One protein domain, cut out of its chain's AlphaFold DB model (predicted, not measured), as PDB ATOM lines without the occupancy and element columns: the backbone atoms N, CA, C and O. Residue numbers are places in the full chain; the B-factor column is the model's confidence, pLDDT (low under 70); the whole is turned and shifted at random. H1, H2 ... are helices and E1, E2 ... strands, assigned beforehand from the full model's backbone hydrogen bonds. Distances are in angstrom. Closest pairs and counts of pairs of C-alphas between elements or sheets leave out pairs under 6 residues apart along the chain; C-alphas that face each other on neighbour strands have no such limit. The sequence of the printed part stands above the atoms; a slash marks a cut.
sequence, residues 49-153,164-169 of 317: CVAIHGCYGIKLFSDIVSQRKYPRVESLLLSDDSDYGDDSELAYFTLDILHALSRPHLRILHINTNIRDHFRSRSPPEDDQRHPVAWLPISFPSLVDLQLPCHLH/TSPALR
ATOM      1  N   CYS A  49     297.782 412.110 274.047       95.50
ATOM      2  CA  CYS A  49     299.074 411.490 274.298       95.50
ATOM      3  C   CYS A  49     300.142 412.582 274.313       95.50
ATOM      4  O   CYS A  49     300.252 413.363 273.369       95.50
ATOM      5  N   VAL A  50     300.890 412.678 275.409       95.75
ATOM      6  CA  VAL A  50     301.891 413.728 275.589       95.75
ATOM      7  C   VAL A  50     303.161 413.123 276.164       95.75
ATOM      8  O   VAL A  50     303.131 412.511 277.229       95.75
ATOM      9  N   ALA A  51     304.274 413.341 275.470       96.19
ATOM     10  CA  ALA A  51     305.612 413.065 275.971       96.19
ATOM     11  C   ALA A  51     306.384 414.380 276.060       96.19
ATOM     12  O   ALA A  51     306.484 415.127 275.085       96.19
ATOM     13  N   ILE A  52     306.885 414.696 277.250       95.81
ATOM     14  CA  ILE A  52     307.619 415.928 277.512       95.81
ATOM     15  C   ILE A  52     308.960 415.569 278.113       95.81
ATOM     16  O   ILE A  52     309.031 414.881 279.128       95.81
ATOM     17  N   HIS A  53     310.001 416.104 277.488       94.69
ATOM     18  CA  HIS A  53     311.374 415.951 277.924       94.69
ATOM     19  C   HIS A  53     311.931 417.300 278.377       94.69
ATOM     20  O   HIS A  53     311.689 418.331 277.737       94.69
ATOM     21  N   GLY A  54     312.705 417.278 279.455       93.06
ATOM     22  CA  GLY A  54     313.383 418.441 280.002       93.06
ATOM     23  C   GLY A  54     312.514 419.257 280.960       93.06
ATOM     24  O   GLY A  54     311.352 419.559 280.670       93.06
ATOM     25  N   CYS A  55     313.111 419.733 282.053       92.56
ATOM     26  CA  CYS A  55     312.455 420.589 283.046       92.56
ATOM     27  C   CYS A  55     311.753 421.815 282.422       92.56
ATOM     28  O   CYS A  55     310.609 422.131 282.758       92.56
ATOM     29  N   TYR A  56     312.370 422.465 281.425       94.50
ATOM     30  CA  TYR A  56     311.746 423.592 280.718       94.50
ATOM     31  C   TYR A  56     310.461 423.198 279.972       94.50
ATOM     32  O   TYR A  56     309.476 423.938 279.999       94.50
ATOM     33  N   GLY A  57     310.452 422.033 279.319       95.06
ATOM     34  CA  GLY A  57     309.267 421.518 278.636       95.06
ATOM     35  C   GLY A  57     308.145 421.207 279.622       95.06
ATOM     36  O   GLY A  57     306.992 421.556 279.369       95.06
ATOM     37  N   ILE A  58     308.494 420.607 280.763       95.69
ATOM     38  CA  ILE A  58     307.554 420.256 281.834       95.69
ATOM     39  C   ILE A  58     306.926 421.525 282.417       95.69
ATOM     40  O   ILE A  58     305.702 421.618 282.511       95.69
ATOM     41  N   LYS A  59     307.730 422.558 282.688       95.38
ATOM     42  CA  LYS A  59     307.244 423.878 283.108       95.38
ATOM     43  C   LYS A  59     306.255 424.486 282.112       95.38
ATOM     44  O   LYS A  59     305.147 424.855 282.491       95.38
ATOM     45  N   LEU A  60     306.627 424.556 280.832       96.19
ATOM     46  CA  LEU A  60     305.744 425.092 279.790       96.19
ATOM     47  C   LEU A  60     304.441 424.299 279.680       96.19
ATOM     48  O   LEU A  60     303.379 424.871 279.436       96.19
ATOM     49  N   PHE A  61     304.509 422.978 279.832       96.50
ATOM     50  CA  PHE A  61     303.317 422.150 279.809       96.50
ATOM     51  C   PHE A  61     302.419 422.405 281.017       96.50
ATOM     52  O   PHE A  61     301.209 422.509 280.832       96.50
ATOM     53  N   SER A  62     302.987 422.586 282.212       96.00
ATOM     54  CA  SER A  62     302.230 422.995 283.401       96.00
ATOM     55  C   SER A  62     301.425 424.276 283.144       96.00
ATOM     56  O   SER A  62     300.210 424.307 283.372       96.00
ATOM     57  N   ASP A  63     302.052 425.292 282.537       95.94
ATOM     58  CA  ASP A  63     301.376 426.540 282.157       95.94
ATOM     59  C   ASP A  63     300.230 426.295 281.157       95.94
ATOM     60  O   ASP A  63     299.143 426.865 281.288       95.94
ATOM     61  N   ILE A  64     300.452 425.437 280.152       94.69
ATOM     62  CA  ILE A  64     299.448 425.098 279.130       94.69
ATOM     63  C   ILE A  64     298.253 424.372 279.751       94.69
ATOM     64  O   ILE A  64     297.108 424.729 279.467       94.69
ATOM     65  N   VAL A  65     298.499 423.348 280.572       95.25
ATOM     66  CA  VAL A  65     297.449 422.528 281.193       95.25
ATOM     67  C   VAL A  65     296.625 423.371 282.164       95.25
ATOM     68  O   VAL A  65     295.398 423.292 282.131       95.25
ATOM     69  N   SER A  66     297.266 424.254 282.931       94.12
ATOM     70  CA  SER A  66     296.601 425.168 283.872       94.12
ATOM     71  C   SER A  66     295.652 426.162 283.195       94.12
ATOM     72  O   SER A  66     294.677 426.617 283.791       94.12
ATOM     73  N   GLN A  67     295.895 426.493 281.923       93.75
ATOM     74  CA  GLN A  67     295.018 427.364 281.134       93.75
ATOM     75  C   GLN A  67     293.833 426.615 280.507       93.75
ATOM     76  O   GLN A  67     292.893 427.243 280.004       93.75
ATOM     77  N   ARG A  68     293.844 425.276 280.504       92.75
ATOM     78  CA  ARG A  68     292.752 424.465 279.956       92.75
ATOM     79  C   ARG A  68     291.686 424.250 281.021       92.75
ATOM     80  O   ARG A  68     291.955 423.829 282.136       92.75
ATOM     81  N   LYS A  69     290.424 424.450 280.636       90.75
ATOM     82  CA  LYS A  69     289.288 424.203 281.535       90.75
ATOM     83  C   LYS A  69     289.119 422.715 281.880       90.75
ATOM     84  O   LYS A  69     288.674 422.394 282.975       90.75
ATOM     85  N   TYR A  70     289.426 421.824 280.931       90.62
ATOM     86  CA  TYR A  70     289.255 420.373 281.065       90.62
ATOM     87  C   TYR A  70     290.358 419.611 280.311       90.62
ATOM     88  O   TYR A  70     290.075 419.030 279.264       90.62
ATOM     89  N   PRO A  71     291.612 419.619 280.791       93.94
ATOM     90  CA  PRO A  71     292.702 418.917 280.121       93.94
ATOM     91  C   PRO A  71     292.482 417.400 280.182       93.94
ATOM     92  O   PRO A  71     292.565 416.772 281.241       93.94
ATOM     93  N   ARG A  72     292.158 416.812 279.028       94.44
ATOM     94  CA  ARG A  72     291.956 415.368 278.856       94.44
ATOM     95  C   ARG A  72     293.227 414.733 278.310       94.44
ATOM     96  O   ARG A  72     293.371 414.582 277.104       94.44
ATOM     97  N   VAL A  73     294.124 414.382 279.221       95.94
ATOM     98  CA  VAL A  73     295.321 413.598 278.910       95.94
ATOM     99  C   VAL A  73     295.034 412.143 279.254       95.94
ATOM    100  O   VAL A  73     294.573 411.857 280.359       95.94
ATOM    101  N   GLU A  74     295.258 411.243 278.301       96.00
ATOM    102  CA  GLU A  74     295.103 409.795 278.466       96.00
ATOM    103  C   GLU A  74     296.443 409.127 278.783       96.00
ATOM    104  O   GLU A  74     296.505 408.266 279.661       96.00
ATOM    105  N   SER A  75     297.513 409.561 278.116       96.56
ATOM    106  CA  SER A  75     298.872 409.069 278.321       96.56
ATOM    107  C   SER A  75     299.827 410.234 278.527       96.56
ATOM    108  O   SER A  75     299.933 411.101 277.658       96.56
ATOM    109  N   LEU A  76     300.528 410.244 279.659       96.69
ATOM    110  CA  LEU A  76     301.515 411.262 279.993       96.69
ATOM    111  C   LEU A  76     302.870 410.625 280.296       96.69
ATOM    112  O   LEU A  76     302.971 409.815 281.214       96.69
ATOM    113  N   LEU A  77     303.898 411.053 279.567       96.31
ATOM    114  CA  LEU A  77     305.301 410.824 279.890       96.31
ATOM    115  C   LEU A  77     305.956 412.161 280.250       96.31
ATOM    116  O   LEU A  77     305.977 413.084 279.433       96.31
ATOM    117  N   LEU A  78     306.510 412.247 281.456       95.50
ATOM    118  CA  LEU A  78     307.372 413.340 281.898       95.50
ATOM    119  C   LEU A  78     308.773 412.781 282.108       95.50
ATOM    120  O   LEU A  78     308.947 411.877 282.920       95.50
ATOM    121  N   SER A  79     309.762 413.296 281.389       94.62
ATOM    122  CA  SER A  79     311.150 412.866 281.525       94.62
ATOM    123  C   SER A  79     312.078 414.062 281.665       94.62
ATOM    124  O   SER A  79     311.918 415.067 280.976       94.62
ATOM    125  N   ASP A  80     313.038 413.967 282.575       92.75
ATOM    126  CA  ASP A  80     314.113 414.943 282.699       92.75
ATOM    127  C   ASP A  80     315.419 414.209 282.981       92.75
ATOM    128  O   ASP A  80     315.620 413.675 284.071       92.75
ATOM    129  N   ASP A  81     316.283 414.202 281.969       86.81
ATOM    130  CA  ASP A  81     317.607 413.575 282.014       86.81
ATOM    131  C   ASP A  81     318.692 414.627 282.319       86.81
ATOM    132  O   ASP A  81     319.861 414.455 281.982       86.81
ATOM    133  N   SER A  82     318.301 415.789 282.858       85.25
ATOM    134  CA  SER A  82     319.222 416.898 283.078       85.25
ATOM    135  C   SER A  82     319.932 416.768 284.427       85.25
ATOM    136  O   SER A  82     319.303 416.806 285.477       85.25
ATOM    137  N   ASP A  83     321.265 416.692 284.407       78.19
ATOM    138  CA  ASP A  83     322.085 416.634 285.634       78.19
ATOM    139  C   ASP A  83     322.161 417.971 286.398       78.19
ATOM    140  O   ASP A  83     322.767 418.058 287.466       78.19
ATOM    141  N   TYR A  84     321.605 419.045 285.828       74.25
ATOM    142  CA  TYR A  84     321.842 420.428 286.261       74.25
ATOM    143  C   TYR A  84     320.571 421.172 286.706       74.25
ATOM    144  O   TYR A  84     320.581 422.403 286.792       74.25
ATOM    145  N   GLY A  85     319.476 420.457 286.967       69.12
ATOM    146  CA  GLY A  85     318.206 421.041 287.405       69.12
ATOM    147  C   GLY A  85     318.132 421.322 288.910       69.12
ATOM    148  O   GLY A  85     318.762 420.650 289.720       69.12
ATOM    149  N   ASP A  86     317.328 422.317 289.301       79.31
ATOM    150  CA  ASP A  86     316.801 422.377 290.668       79.31
ATOM    151  C   ASP A  86     315.653 421.362 290.780       79.31
ATOM    152  O   ASP A  86     314.524 421.637 290.366       79.31
ATOM    153  N   ASP A  87     315.950 420.184 291.335       79.00
ATOM    154  CA  ASP A  87     315.005 419.078 291.560       79.00
ATOM    155  C   ASP A  87     313.676 419.519 292.197       79.00
ATOM    156  O   ASP A  87     312.621 418.922 291.956       79.00
ATOM    157  N   SER A  88     313.707 420.578 293.016       77.75
ATOM    158  CA  SER A  88     312.514 421.067 293.702       77.75
ATOM    159  C   SER A  88     311.531 421.772 292.765       77.75
ATOM    160  O   SER A  88     310.320 421.609 292.932       77.75
ATOM    161  N   GLU A  89     312.017 422.476 291.737       84.88
ATOM    162  CA  GLU A  89     311.152 423.081 290.719       84.88
ATOM    163  C   GLU A  89     310.476 422.009 289.858       84.88
ATOM    164  O   GLU A  89     309.277 422.088 289.583       84.88
ATOM    165  N   LEU A  90     311.223 420.974 289.465       86.94
ATOM    166  CA  LEU A  90     310.714 419.904 288.608       86.94
ATOM    167  C   LEU A  90     309.547 419.150 289.256       86.94
ATOM    168  O   LEU A  90     308.519 418.903 288.618       86.94
ATOM    169  N   ALA A  91     309.685 418.808 290.536       84.38
ATOM    170  CA  ALA A  91     308.620 418.147 291.275       84.38
ATOM    171  C   ALA A  91     307.402 419.049 291.472       84.38
ATOM    172  O   ALA A  91     306.274 418.572 291.357       84.38
ATOM    173  N   TYR A  92     307.615 420.348 291.700       85.50
ATOM    174  CA  TYR A  92     306.531 421.322 291.770       85.50
ATOM    175  C   TYR A  92     305.736 421.362 290.454       85.50
ATOM    176  O   TYR A  92     304.522 421.168 290.469       85.50
ATOM    177  N   PHE A  93     306.404 421.492 289.300       90.44
ATOM    178  CA  PHE A  93     305.713 421.479 288.003       90.44
ATOM    179  C   PHE A  93     305.007 420.154 287.725       90.44
ATOM    180  O   PHE A  93     303.913 420.140 287.166       90.44
ATOM    181  N   THR A  94     305.617 419.042 288.127       91.00
ATOM    182  CA  THR A  94     305.019 417.715 287.978       91.00
ATOM    183  C   THR A  94     303.729 417.600 288.786       91.00
ATOM    184  O   THR A  94     302.706 417.183 288.244       91.00
ATOM    185  N   LEU A  95     303.735 418.029 290.050       86.81
ATOM    186  CA  LEU A  95     302.537 418.053 290.889       86.81
ATOM    187  C   LEU A  95     301.468 418.994 290.324       86.81
ATOM    188  O   LEU A  95     300.310 418.587 290.229       86.81
ATOM    189  N   ASP A  96     301.842 420.197 289.883       89.00
ATOM    190  CA  ASP A  96     300.920 421.149 289.251       89.00
ATOM    191  C   ASP A  96     300.217 420.533 288.036       89.00
ATOM    192  O   ASP A  96     298.989 420.611 287.917       89.00
ATOM    193  N   ILE A  97     300.973 419.842 287.171       94.06
ATOM    194  CA  ILE A  97     300.409 419.096 286.044       94.06
ATOM    195  C   ILE A  97     299.408 418.067 286.565       94.06
ATOM    196  O   ILE A  97     298.242 418.113 286.177       94.06
ATOM    197  N   LEU A  98     299.821 417.168 287.466       92.19
ATOM    198  CA  LEU A  98     298.965 416.086 287.968       92.19
ATOM    199  C   LEU A  98     297.677 416.601 288.628       92.19
ATOM    200  O   LEU A  98     296.622 415.978 288.482       92.19
ATOM    201  N   HIS A  99     297.736 417.745 289.313       88.94
ATOM    202  CA  HIS A  99     296.573 418.397 289.909       88.94
ATOM    203  C   HIS A  99     295.646 419.043 288.876       88.94
ATOM    204  O   HIS A  99     294.427 419.045 289.075       88.94
ATOM    205  N   ALA A 100     296.198 419.570 287.785       92.31
ATOM    206  CA  ALA A 100     295.424 420.193 286.722       92.31
ATOM    207  C   ALA A 100     294.756 419.164 285.789       92.31
ATOM    208  O   ALA A 100     293.712 419.458 285.202       92.31
ATOM    209  N   LEU A 101     295.305 417.947 285.666       94.00
ATOM    210  CA  LEU A 101     294.766 416.891 284.802       94.00
ATOM    211  C   LEU A 101     293.363 416.403 285.198       94.00
ATOM    212  O   LEU A 101     292.990 416.274 286.368       94.00
ATOM    213  N   SER A 102     292.580 416.015 284.188       90.31
ATOM    214  CA  SER A 102     291.295 415.357 284.407       90.31
ATOM    215  C   SER A 102     291.473 413.912 284.890       90.31
ATOM    216  O   SER A 102     291.735 413.001 284.106       90.31
ATOM    217  N   ARG A 103     291.217 413.693 286.184       91.25
ATOM    218  CA  ARG A 103     291.323 412.389 286.871       91.25
ATOM    219  C   ARG A 103     290.740 411.169 286.132       91.25
ATOM    220  O   ARG A 103     291.421 410.152 286.086       91.25
ATOM    221  N   PRO A 104     289.517 411.202 285.563       94.56
ATOM    222  CA  PRO A 104     288.937 410.011 284.937       94.56
ATOM    223  C   PRO A 104     289.524 409.662 283.563       94.56
ATOM    224  O   PRO A 104     289.182 408.608 283.032       94.56
ATOM    225  N   HIS A 105     290.352 410.524 282.968       94.44
ATOM    226  CA  HIS A 105     290.875 410.309 281.618       94.44
ATOM    227  C   HIS A 105     292.291 409.735 281.605       94.44
ATOM    228  O   HIS A 105     292.609 409.005 280.672       94.44
ATOM    229  N   LEU A 106     293.111 410.009 282.625       96.06
ATOM    230  CA  LEU A 106     294.490 409.526 282.666       96.06
ATOM    231  C   LEU A 106     294.524 408.004 282.858       96.06
ATOM    232  O   LEU A 106     293.967 407.480 283.826       96.06
ATOM    233  N   ARG A 107     295.171 407.308 281.921       96.44
ATOM    234  CA  ARG A 107     295.307 405.845 281.880       96.44
ATOM    235  C   ARG A 107     296.752 405.387 281.986       96.44
ATOM    236  O   ARG A 107     296.989 404.323 282.547       96.44
ATOM    237  N   ILE A 108     297.688 406.167 281.462       96.75
ATOM    238  CA  ILE A 108     299.120 405.877 281.515       96.75
ATOM    239  C   ILE A 108     299.813 407.104 282.094       96.75
ATOM    240  O   ILE A 108     299.638 408.214 281.587       96.75
ATOM    241  N   LEU A 109     300.578 406.900 283.161       95.81
ATOM    242  CA  LEU A 109     301.405 407.938 283.762       95.81
ATOM    243  C   LEU A 109     302.815 407.407 283.958       95.81
ATOM    244  O   LEU A 109     303.046 406.563 284.821       95.81
ATOM    245  N   HIS A 110     303.753 407.932 283.184       95.75
ATOM    246  CA  HIS A 110     305.167 407.627 283.313       95.75
ATOM    247  C   HIS A 110     305.923 408.885 283.701       95.75
ATOM    248  O   HIS A 110     305.840 409.916 283.034       95.75
ATOM    249  N   ILE A 111     306.669 408.796 284.790       93.69
ATOM    250  CA  ILE A 111     307.548 409.858 285.247       93.69
ATOM    251  C   ILE A 111     308.948 409.256 285.315       93.69
ATOM    252  O   ILE A 111     309.170 408.252 285.987       93.69
ATOM    253  N   ASN A 112     309.877 409.832 284.563       91.56
ATOM    254  CA  ASN A 112     311.269 409.413 284.503       91.56
ATOM    255  C   ASN A 112     312.170 410.624 284.721       91.56
ATOM    256  O   ASN A 112     312.653 411.258 283.788       91.56
ATOM    257  N   THR A 113     312.323 410.988 285.979       86.88
ATOM    258  CA  THR A 113     313.085 412.158 286.394       86.88
ATOM    259  C   THR A 113     314.185 411.673 287.318       86.88
ATOM    260  O   THR A 113     313.868 410.971 288.284       86.88
ATOM    261  N   ASN A 114     315.436 412.061 287.060       77.88
ATOM    262  CA  ASN A 114     316.557 411.795 287.966       77.88
ATOM    263  C   ASN A 114     316.491 412.731 289.181       77.88
ATOM    264  O   ASN A 114     317.384 413.537 289.423       77.88
ATOM    265  N   ILE A 115     315.382 412.675 289.920       68.94
ATOM    266  CA  ILE A 115     315.291 413.417 291.165       68.94
ATOM    267  C   ILE A 115     316.078 412.609 292.174       68.94
ATOM    268  O   ILE A 115     315.613 411.571 292.656       68.94
ATOM    269  N   ARG A 116     317.295 413.073 292.446       64.12
ATOM    270  CA  ARG A 116     318.202 412.422 293.384       64.12
ATOM    271  C   ARG A 116     317.517 412.279 294.742       64.12
ATOM    272  O   ARG A 116     316.534 412.957 295.054       64.12
ATOM    273  N   ASP A 117     318.099 411.449 295.603       57.16
ATOM    274  CA  ASP A 117     317.677 411.156 296.984       57.16
ATOM    275  C   ASP A 117     317.477 412.398 297.899       57.16
ATOM    276  O   ASP A 117     317.192 412.274 299.090       57.16
ATOM    277  N   HIS A 118     317.572 413.622 297.377       50.75
ATOM    278  CA  HIS A 118     317.227 414.883 298.027       50.75
ATOM    279  C   HIS A 118     315.787 414.942 298.566       50.75
ATOM    280  O   HIS A 118     315.542 415.683 299.524       50.75
ATOM    281  N   PHE A 119     314.853 414.117 298.071       50.16
ATOM    282  CA  PHE A 119     313.545 413.949 298.725       50.16
ATOM    283  C   PHE A 119     313.592 413.221 300.067       50.16
ATOM    284  O   PHE A 119     312.645 413.328 300.842       50.16
ATOM    285  N   ARG A 120     314.684 412.523 300.398       51.88
ATOM    286  CA  ARG A 120     314.864 411.962 301.743       51.88
ATOM    287  C   ARG A 120     315.133 413.041 302.782       51.88
ATOM    288  O   ARG A 120     314.777 412.862 303.943       51.88
ATOM    289  N   SER A 121     315.796 414.135 302.391       46.03
ATOM    290  CA  SER A 121     316.253 415.165 303.333       46.03
ATOM    291  C   SER A 121     315.404 416.430 303.332       46.03
ATOM    292  O   SER A 121     315.481 417.206 304.285       46.03
ATOM    293  N   ARG A 122     314.634 416.688 302.271       47.22
ATOM    294  CA  ARG A 122     313.673 417.792 302.240       47.22
ATOM    295  C   ARG A 122     312.289 417.244 302.544       47.22
ATOM    296  O   ARG A 122     311.847 416.303 301.893       47.22
ATOM    297  N   SER A 123     311.618 417.849 303.525       52.03
ATOM    298  CA  SER A 123     310.176 417.695 303.729       52.03
ATOM    299  C   SER A 123     309.511 417.745 302.352       52.03
ATOM    300  O   SER A 123     309.814 418.679 301.599       52.03
ATOM    301  N   PRO A 124     308.694 416.752 301.960       55.59
ATOM    302  CA  PRO A 124     308.082 416.789 300.641       55.59
ATOM    303  C   PRO A 124     307.240 418.066 300.537       55.59
ATOM    304  O   PRO A 124     306.821 418.581 301.580       55.59
ATOM    305  N   PRO A 125     307.072 418.612 299.317       56.00
ATOM    306  CA  PRO A 125     306.485 419.928 299.106       56.00
ATOM    307  C   PRO A 125     305.232 420.064 299.953       56.00
ATOM    308  O   PRO A 125     304.381 419.184 299.952       56.00
ATOM    309  N   GLU A 126     305.196 421.103 300.768       62.25
ATOM    310  CA  GLU A 126     304.111 421.317 301.701       62.25
ATOM    311  C   GLU A 126     302.936 421.991 300.975       62.25
ATOM    312  O   GLU A 126     303.150 422.879 300.151       62.25
ATOM    313  N   ASP A 127     301.698 421.589 301.268       61.25
ATOM    314  CA  ASP A 127     300.516 422.339 300.835       61.25
ATOM    315  C   ASP A 127     300.447 423.714 301.540       61.25
ATOM    316  O   ASP A 127     301.247 424.028 302.429       61.25
ATOM    317  N   ASP A 128     299.450 424.539 301.204       60.81
ATOM    318  CA  ASP A 128     299.219 425.841 301.861       60.81
ATOM    319  C   ASP A 128     299.083 425.743 303.400       60.81
ATOM    320  O   ASP A 128     299.165 426.748 304.113       60.81
ATOM    321  N   GLN A 129     298.856 424.538 303.929       64.69
ATOM    322  CA  GLN A 129     298.689 424.229 305.345       64.69
ATOM    323  C   GLN A 129     299.923 423.562 305.969       64.69
ATOM    324  O   GLN A 129     299.853 423.141 307.125       64.69
ATOM    325  N   ARG A 130     301.059 423.516 305.264       67.38
ATOM    326  CA  ARG A 130     302.297 422.869 305.722       67.38
ATOM    327  C   ARG A 130     302.222 421.349 305.833       67.38
ATOM    328  O   ARG A 130     303.007 420.738 306.559       67.38
ATOM    329  N   HIS A 131     301.273 420.719 305.142       59.22
ATOM    330  CA  HIS A 131     301.218 419.269 305.082       59.22
ATOM    331  C   HIS A 131     302.085 418.764 303.941       59.22
ATOM    332  O   HIS A 131     301.922 419.219 302.811       59.22
ATOM    333  N   PRO A 132     302.954 417.789 304.205       57.47
ATOM    334  CA  PRO A 132     303.789 417.243 303.164       57.47
ATOM    335  C   PRO A 132     302.903 416.577 302.072       57.47
ATOM    336  O   PRO A 132     301.952 415.857 302.383       57.47
ATOM    337  N   VAL A 133     303.144 416.874 300.791       58.00
ATOM    338  CA  VAL A 133     302.323 416.411 299.659       58.00
ATOM    339  C   VAL A 133     302.915 415.117 299.119       58.00
ATOM    340  O   VAL A 133     304.063 415.058 298.680       58.00
ATOM    341  N   ALA A 134     302.125 414.050 299.156       61.34
ATOM    342  CA  ALA A 134     302.466 412.819 298.465       61.34
ATOM    343  C   ALA A 134     302.132 412.938 296.974       61.34
ATOM    344  O   ALA A 134     301.105 413.514 296.614       61.34
ATOM    345  N   TRP A 135     302.953 412.319 296.121       64.44
ATOM    346  CA  TRP A 135     302.686 412.197 294.682       64.44
ATOM    347  C   TRP A 135     301.353 411.471 294.427       64.44
ATOM    348  O   TRP A 135     300.648 411.750 293.458       64.44
ATOM    349  N   LEU A 136     300.961 410.605 295.367       64.19
ATOM    350  CA  LEU A 136     299.623 410.043 295.505       64.19
ATOM    351  C   LEU A 136     299.088 410.366 296.915       64.19
ATOM    352  O   LEU A 136     299.672 409.939 297.909       64.19
ATOM    353  N   PRO A 137     297.981 411.121 297.031       57.50
ATOM    354  CA  PRO A 137     296.675 410.537 296.741       57.50
ATOM    355  C   PRO A 137     295.913 411.322 295.670       57.50
ATOM    356  O   PRO A 137     294.791 411.791 295.879       57.50
ATOM    357  N   ILE A 138     296.502 411.462 294.483       67.25
ATOM    358  CA  ILE A 138     295.741 411.871 293.307       67.25
ATOM    359  C   ILE A 138     295.097 410.603 292.735       67.25
ATOM    360  O   ILE A 138     295.742 409.783 292.094       67.25
ATOM    361  N   SER A 139     293.812 410.398 293.039       79.69
ATOM    362  CA  SER A 139     293.068 409.243 292.525       79.69
ATOM    363  C   SER A 139     292.814 409.404 291.028       79.69
ATOM    364  O   SER A 139     292.040 410.269 290.608       79.69
ATOM    365  N   PHE A 140     293.448 408.539 290.240       90.38
ATOM    366  CA  PHE A 140     293.205 408.366 288.814       90.38
ATOM    367  C   PHE A 140     292.452 407.043 288.610       90.38
ATOM    368  O   PHE A 140     293.074 405.993 288.454       90.38
ATOM    369  N   PRO A 141     291.105 407.042 288.650       92.25
ATOM    370  CA  PRO A 141     290.317 405.806 288.659       92.25
ATOM    371  C   PRO A 141     290.479 404.957 287.390       92.25
ATOM    372  O   PRO A 141     290.179 403.767 287.423       92.25
ATOM    373  N   SER A 142     290.941 405.565 286.295       95.31
ATOM    374  CA  SER A 142     291.166 404.916 285.000       95.31
ATOM    375  C   SER A 142     292.632 404.550 284.753       95.31
ATOM    376  O   SER A 142     292.933 404.032 283.680       95.31
ATOM    377  N   LEU A 143     293.535 404.814 285.706       95.62
ATOM    378  CA  LEU A 143     294.965 404.549 285.562       95.62
ATOM    379  C   LEU A 143     295.209 403.044 285.466       95.62
ATOM    380  O   LEU A 143     294.829 402.303 286.364       95.62
ATOM    381  N   VAL A 144     295.818 402.609 284.367       97.06
ATOM    382  CA  VAL A 144     296.121 401.208 284.052       97.06
ATOM    383  C   VAL A 144     297.610 400.923 284.194       97.06
ATOM    384  O   VAL A 144     297.970 399.826 284.621       97.06
ATOM    385  N   ASP A 145     298.452 401.898 283.867       97.00
ATOM    386  CA  ASP A 145     299.904 401.772 283.902       97.00
ATOM    387  C   ASP A 145     300.533 402.987 284.589       97.00
ATOM    388  O   ASP A 145     300.187 404.136 284.288       97.00
ATOM    389  N   LEU A 146     301.420 402.722 285.543       95.00
ATOM    390  CA  LEU A 146     302.069 403.727 286.373       95.00
ATOM    391  C   LEU A 146     303.559 403.424 286.487       95.00
ATOM    392  O   LEU A 146     303.936 402.379 287.004       95.00
ATOM    393  N   GLN A 147     304.396 404.375 286.090       94.00
ATOM    394  CA  GLN A 147     305.832 404.350 286.340       94.00
ATOM    395  C   GLN A 147     306.222 405.588 287.141       94.00
ATOM    396  O   GLN A 147     306.003 406.709 286.679       94.00
ATOM    397  N   LEU A 148     306.808 405.382 288.322       89.62
ATOM    398  CA  LEU A 148     307.325 406.455 289.168       89.62
ATOM    399  C   LEU A 148     308.791 406.199 289.542       89.62
ATOM    400  O   LEU A 148     309.122 405.094 289.981       89.62
ATOM    401  N   PRO A 149     309.658 407.223 289.458       79.81
ATOM    402  CA  PRO A 149     311.061 407.100 289.831       79.81
ATOM    403  C   PRO A 149     311.248 407.244 291.350       79.81
ATOM    404  O   PRO A 149     312.320 406.985 291.879       79.81
ATOM    405  N   CYS A 150     310.213 407.675 292.074       72.06
ATOM    406  CA  CYS A 150     310.284 408.014 293.486       72.06
ATOM    407  C   CYS A 150     309.130 407.398 294.288       72.06
ATOM    408  O   CYS A 150     308.245 406.727 293.754       72.06
ATOM    409  N   HIS A 151     309.147 407.641 295.600       66.50
ATOM    410  CA  HIS A 151     308.158 407.138 296.548       66.50
ATOM    411  C   HIS A 151     306.711 407.424 296.100       66.50
ATOM    412  O   HIS A 151     306.319 408.581 295.954       66.50
ATOM    413  N   LEU A 152     305.895 406.367 295.996       61.19
ATOM    414  CA  LEU A 152     304.434 406.469 295.844       61.19
ATOM    415  C   LEU A 152     303.812 407.243 297.025       61.19
ATOM    416  O   LEU A 152     302.937 408.089 296.841       61.19
ATOM    417  N   HIS A 153     304.298 406.963 298.242       60.44
ATOM    418  CA  HIS A 153     303.772 407.472 299.508       60.44
ATOM    419  C   HIS A 153     304.873 407.636 300.563       60.44
ATOM    420  O   HIS A 153     305.803 406.836 300.633       60.44
ATOM    421  N   THR A 164     291.528 403.993 296.233       84.19
ATOM    422  CA  THR A 164     291.997 402.813 295.499       84.19
ATOM    423  C   THR A 164     292.097 403.141 294.012       84.19
ATOM    424  O   THR A 164     291.309 403.940 293.494       84.19
ATOM    425  N   SER A 165     293.045 402.509 293.324       88.88
ATOM    426  CA  SER A 165     293.208 402.589 291.868       88.88
ATOM    427  C   SER A 165     292.959 401.201 291.274       88.88
ATOM    428  O   SER A 165     293.892 400.521 290.849       88.88
ATOM    429  N   PRO A 166     291.697 400.729 291.261       91.00
ATOM    430  CA  PRO A 166     291.373 399.357 290.879       91.00
ATOM    431  C   PRO A 166     291.611 399.075 289.391       91.00
ATOM    432  O   PRO A 166     291.608 397.914 288.995       91.00
ATOM    433  N   ALA A 167     291.775 400.098 288.551       95.00
ATOM    434  CA  ALA A 167     292.117 399.908 287.145       95.00
ATOM    435  C   ALA A 167     293.605 399.594 286.927       95.00
ATOM    436  O   ALA A 167     293.940 399.105 285.845       95.00
ATOM    437  N   LEU A 168     294.468 399.838 287.925       95.56
ATOM    438  CA  LEU A 168     295.913 399.712 287.775       95.56
ATOM    439  C   LEU A 168     296.298 398.244 287.611       95.56
ATOM    440  O   LEU A 168     295.940 397.402 288.436       95.56
ATOM    441  N   ARG A 169     297.019 397.955 286.527       96.12
ATOM    442  CA  ARG A 169     297.478 396.613 286.152       96.12
ATOM    443  C   ARG A 169     298.991 396.513 286.103       96.12
ATOM    444  O   ARG A 169     299.500 395.464 286.468       96.12
TER     445      ARG A 169
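Overview. This is residues 49 to 153 and 164 to 169 of the 317 residues of an uncharacterized protein of Steccherinum ochraceum (UniProt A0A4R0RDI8). One slab of four parallel strands has two helices, H1 and H2, side by side over one face, while the other face is bare of named helices. The short helix H3 lies off the sheet, and from it a long loop, residues 121 to 144, returns to edge strand E4. The printed part has 111 residues, with three helices and four strands in the order E1 H1 E2 H2 E3 H3 E4; the sheet's order is E1 E2 E3 E4. The class is mixed, helices and strands, with 51 residues in named elements, under half. The whole is compact, with a radius of gyration of the C-alphas of 13.5 A, and rounded, spanning 33 by 28 by 27 A.

Along the chain. Find C-alpha 49 at (299.074, 411.490, 274.298), where E1 begins, residues 49 to 53. H1 is residues 55 to 66, 16.5 A long, and E2 residues 75 to 80, 16.9 A. Look for C-alpha 87 at (315.005, 419.078, 291.560); from there H2 runs 20.2 A through residues 87 to 100. E3 is residues 108 to 113, 16.1 A, and H3 residues 117 to 120. E4, residues 145 to 148, ends at C-alpha 148, (307.325, 406.455, 289.168).

Arrangement. Start at the sheet: E1 and E2 stand at 2 degrees, with N 50 and O 75 2.9 A apart, within hydrogen-bond range. E2 and E3 also stand at 2 degrees, with N 110 and O 76 at 2.8 A; E3 and E4 stand at 16 degrees, with N 111 and O 147 at 2.9 A. H1 and H2 on one face make two layers, helices over a sheet. H1 is over E1 at a height of 9.5 A, its line rising 37 degrees, only just short of standing up from the sheet. H2 is over E2 and E3 at 10.6 A and runs along the strands. H1 and H2 touch, closest at the C-alphas of Ser 62 and Ile 97, 5.1 A, with a shallow tilt of 25 degrees, the same way. E1 H1 E2, E2 H2 E3 and E3 H3 E4 are strand-helix-strand units, parallel neighbours joined through a helix, each with a right-handed crossover. H3 is not on the sheet; it is near H2, with 6 pairs of C-alphas within 10 A. In H1 and H2 every O i to N i+4 pair is within hydrogen-bond range; H3 is too short for one, and its one O i to N i+3 pair is within range.

Size, cuts and confidence. Look to the C-alphas of Tyr 84 and Pro 166, the two farthest apart, at 37.3 A. Residues 154 to 163 are not printed, and C-alphas 153 and 164 are 13.3 A apart across the cut. The link from H3 to E4, 24 residues, is long. The mean pLDDT of the printed part is 83.3; it is under 70 at residue 85, residues 115 to 138 and residues 151 to 153.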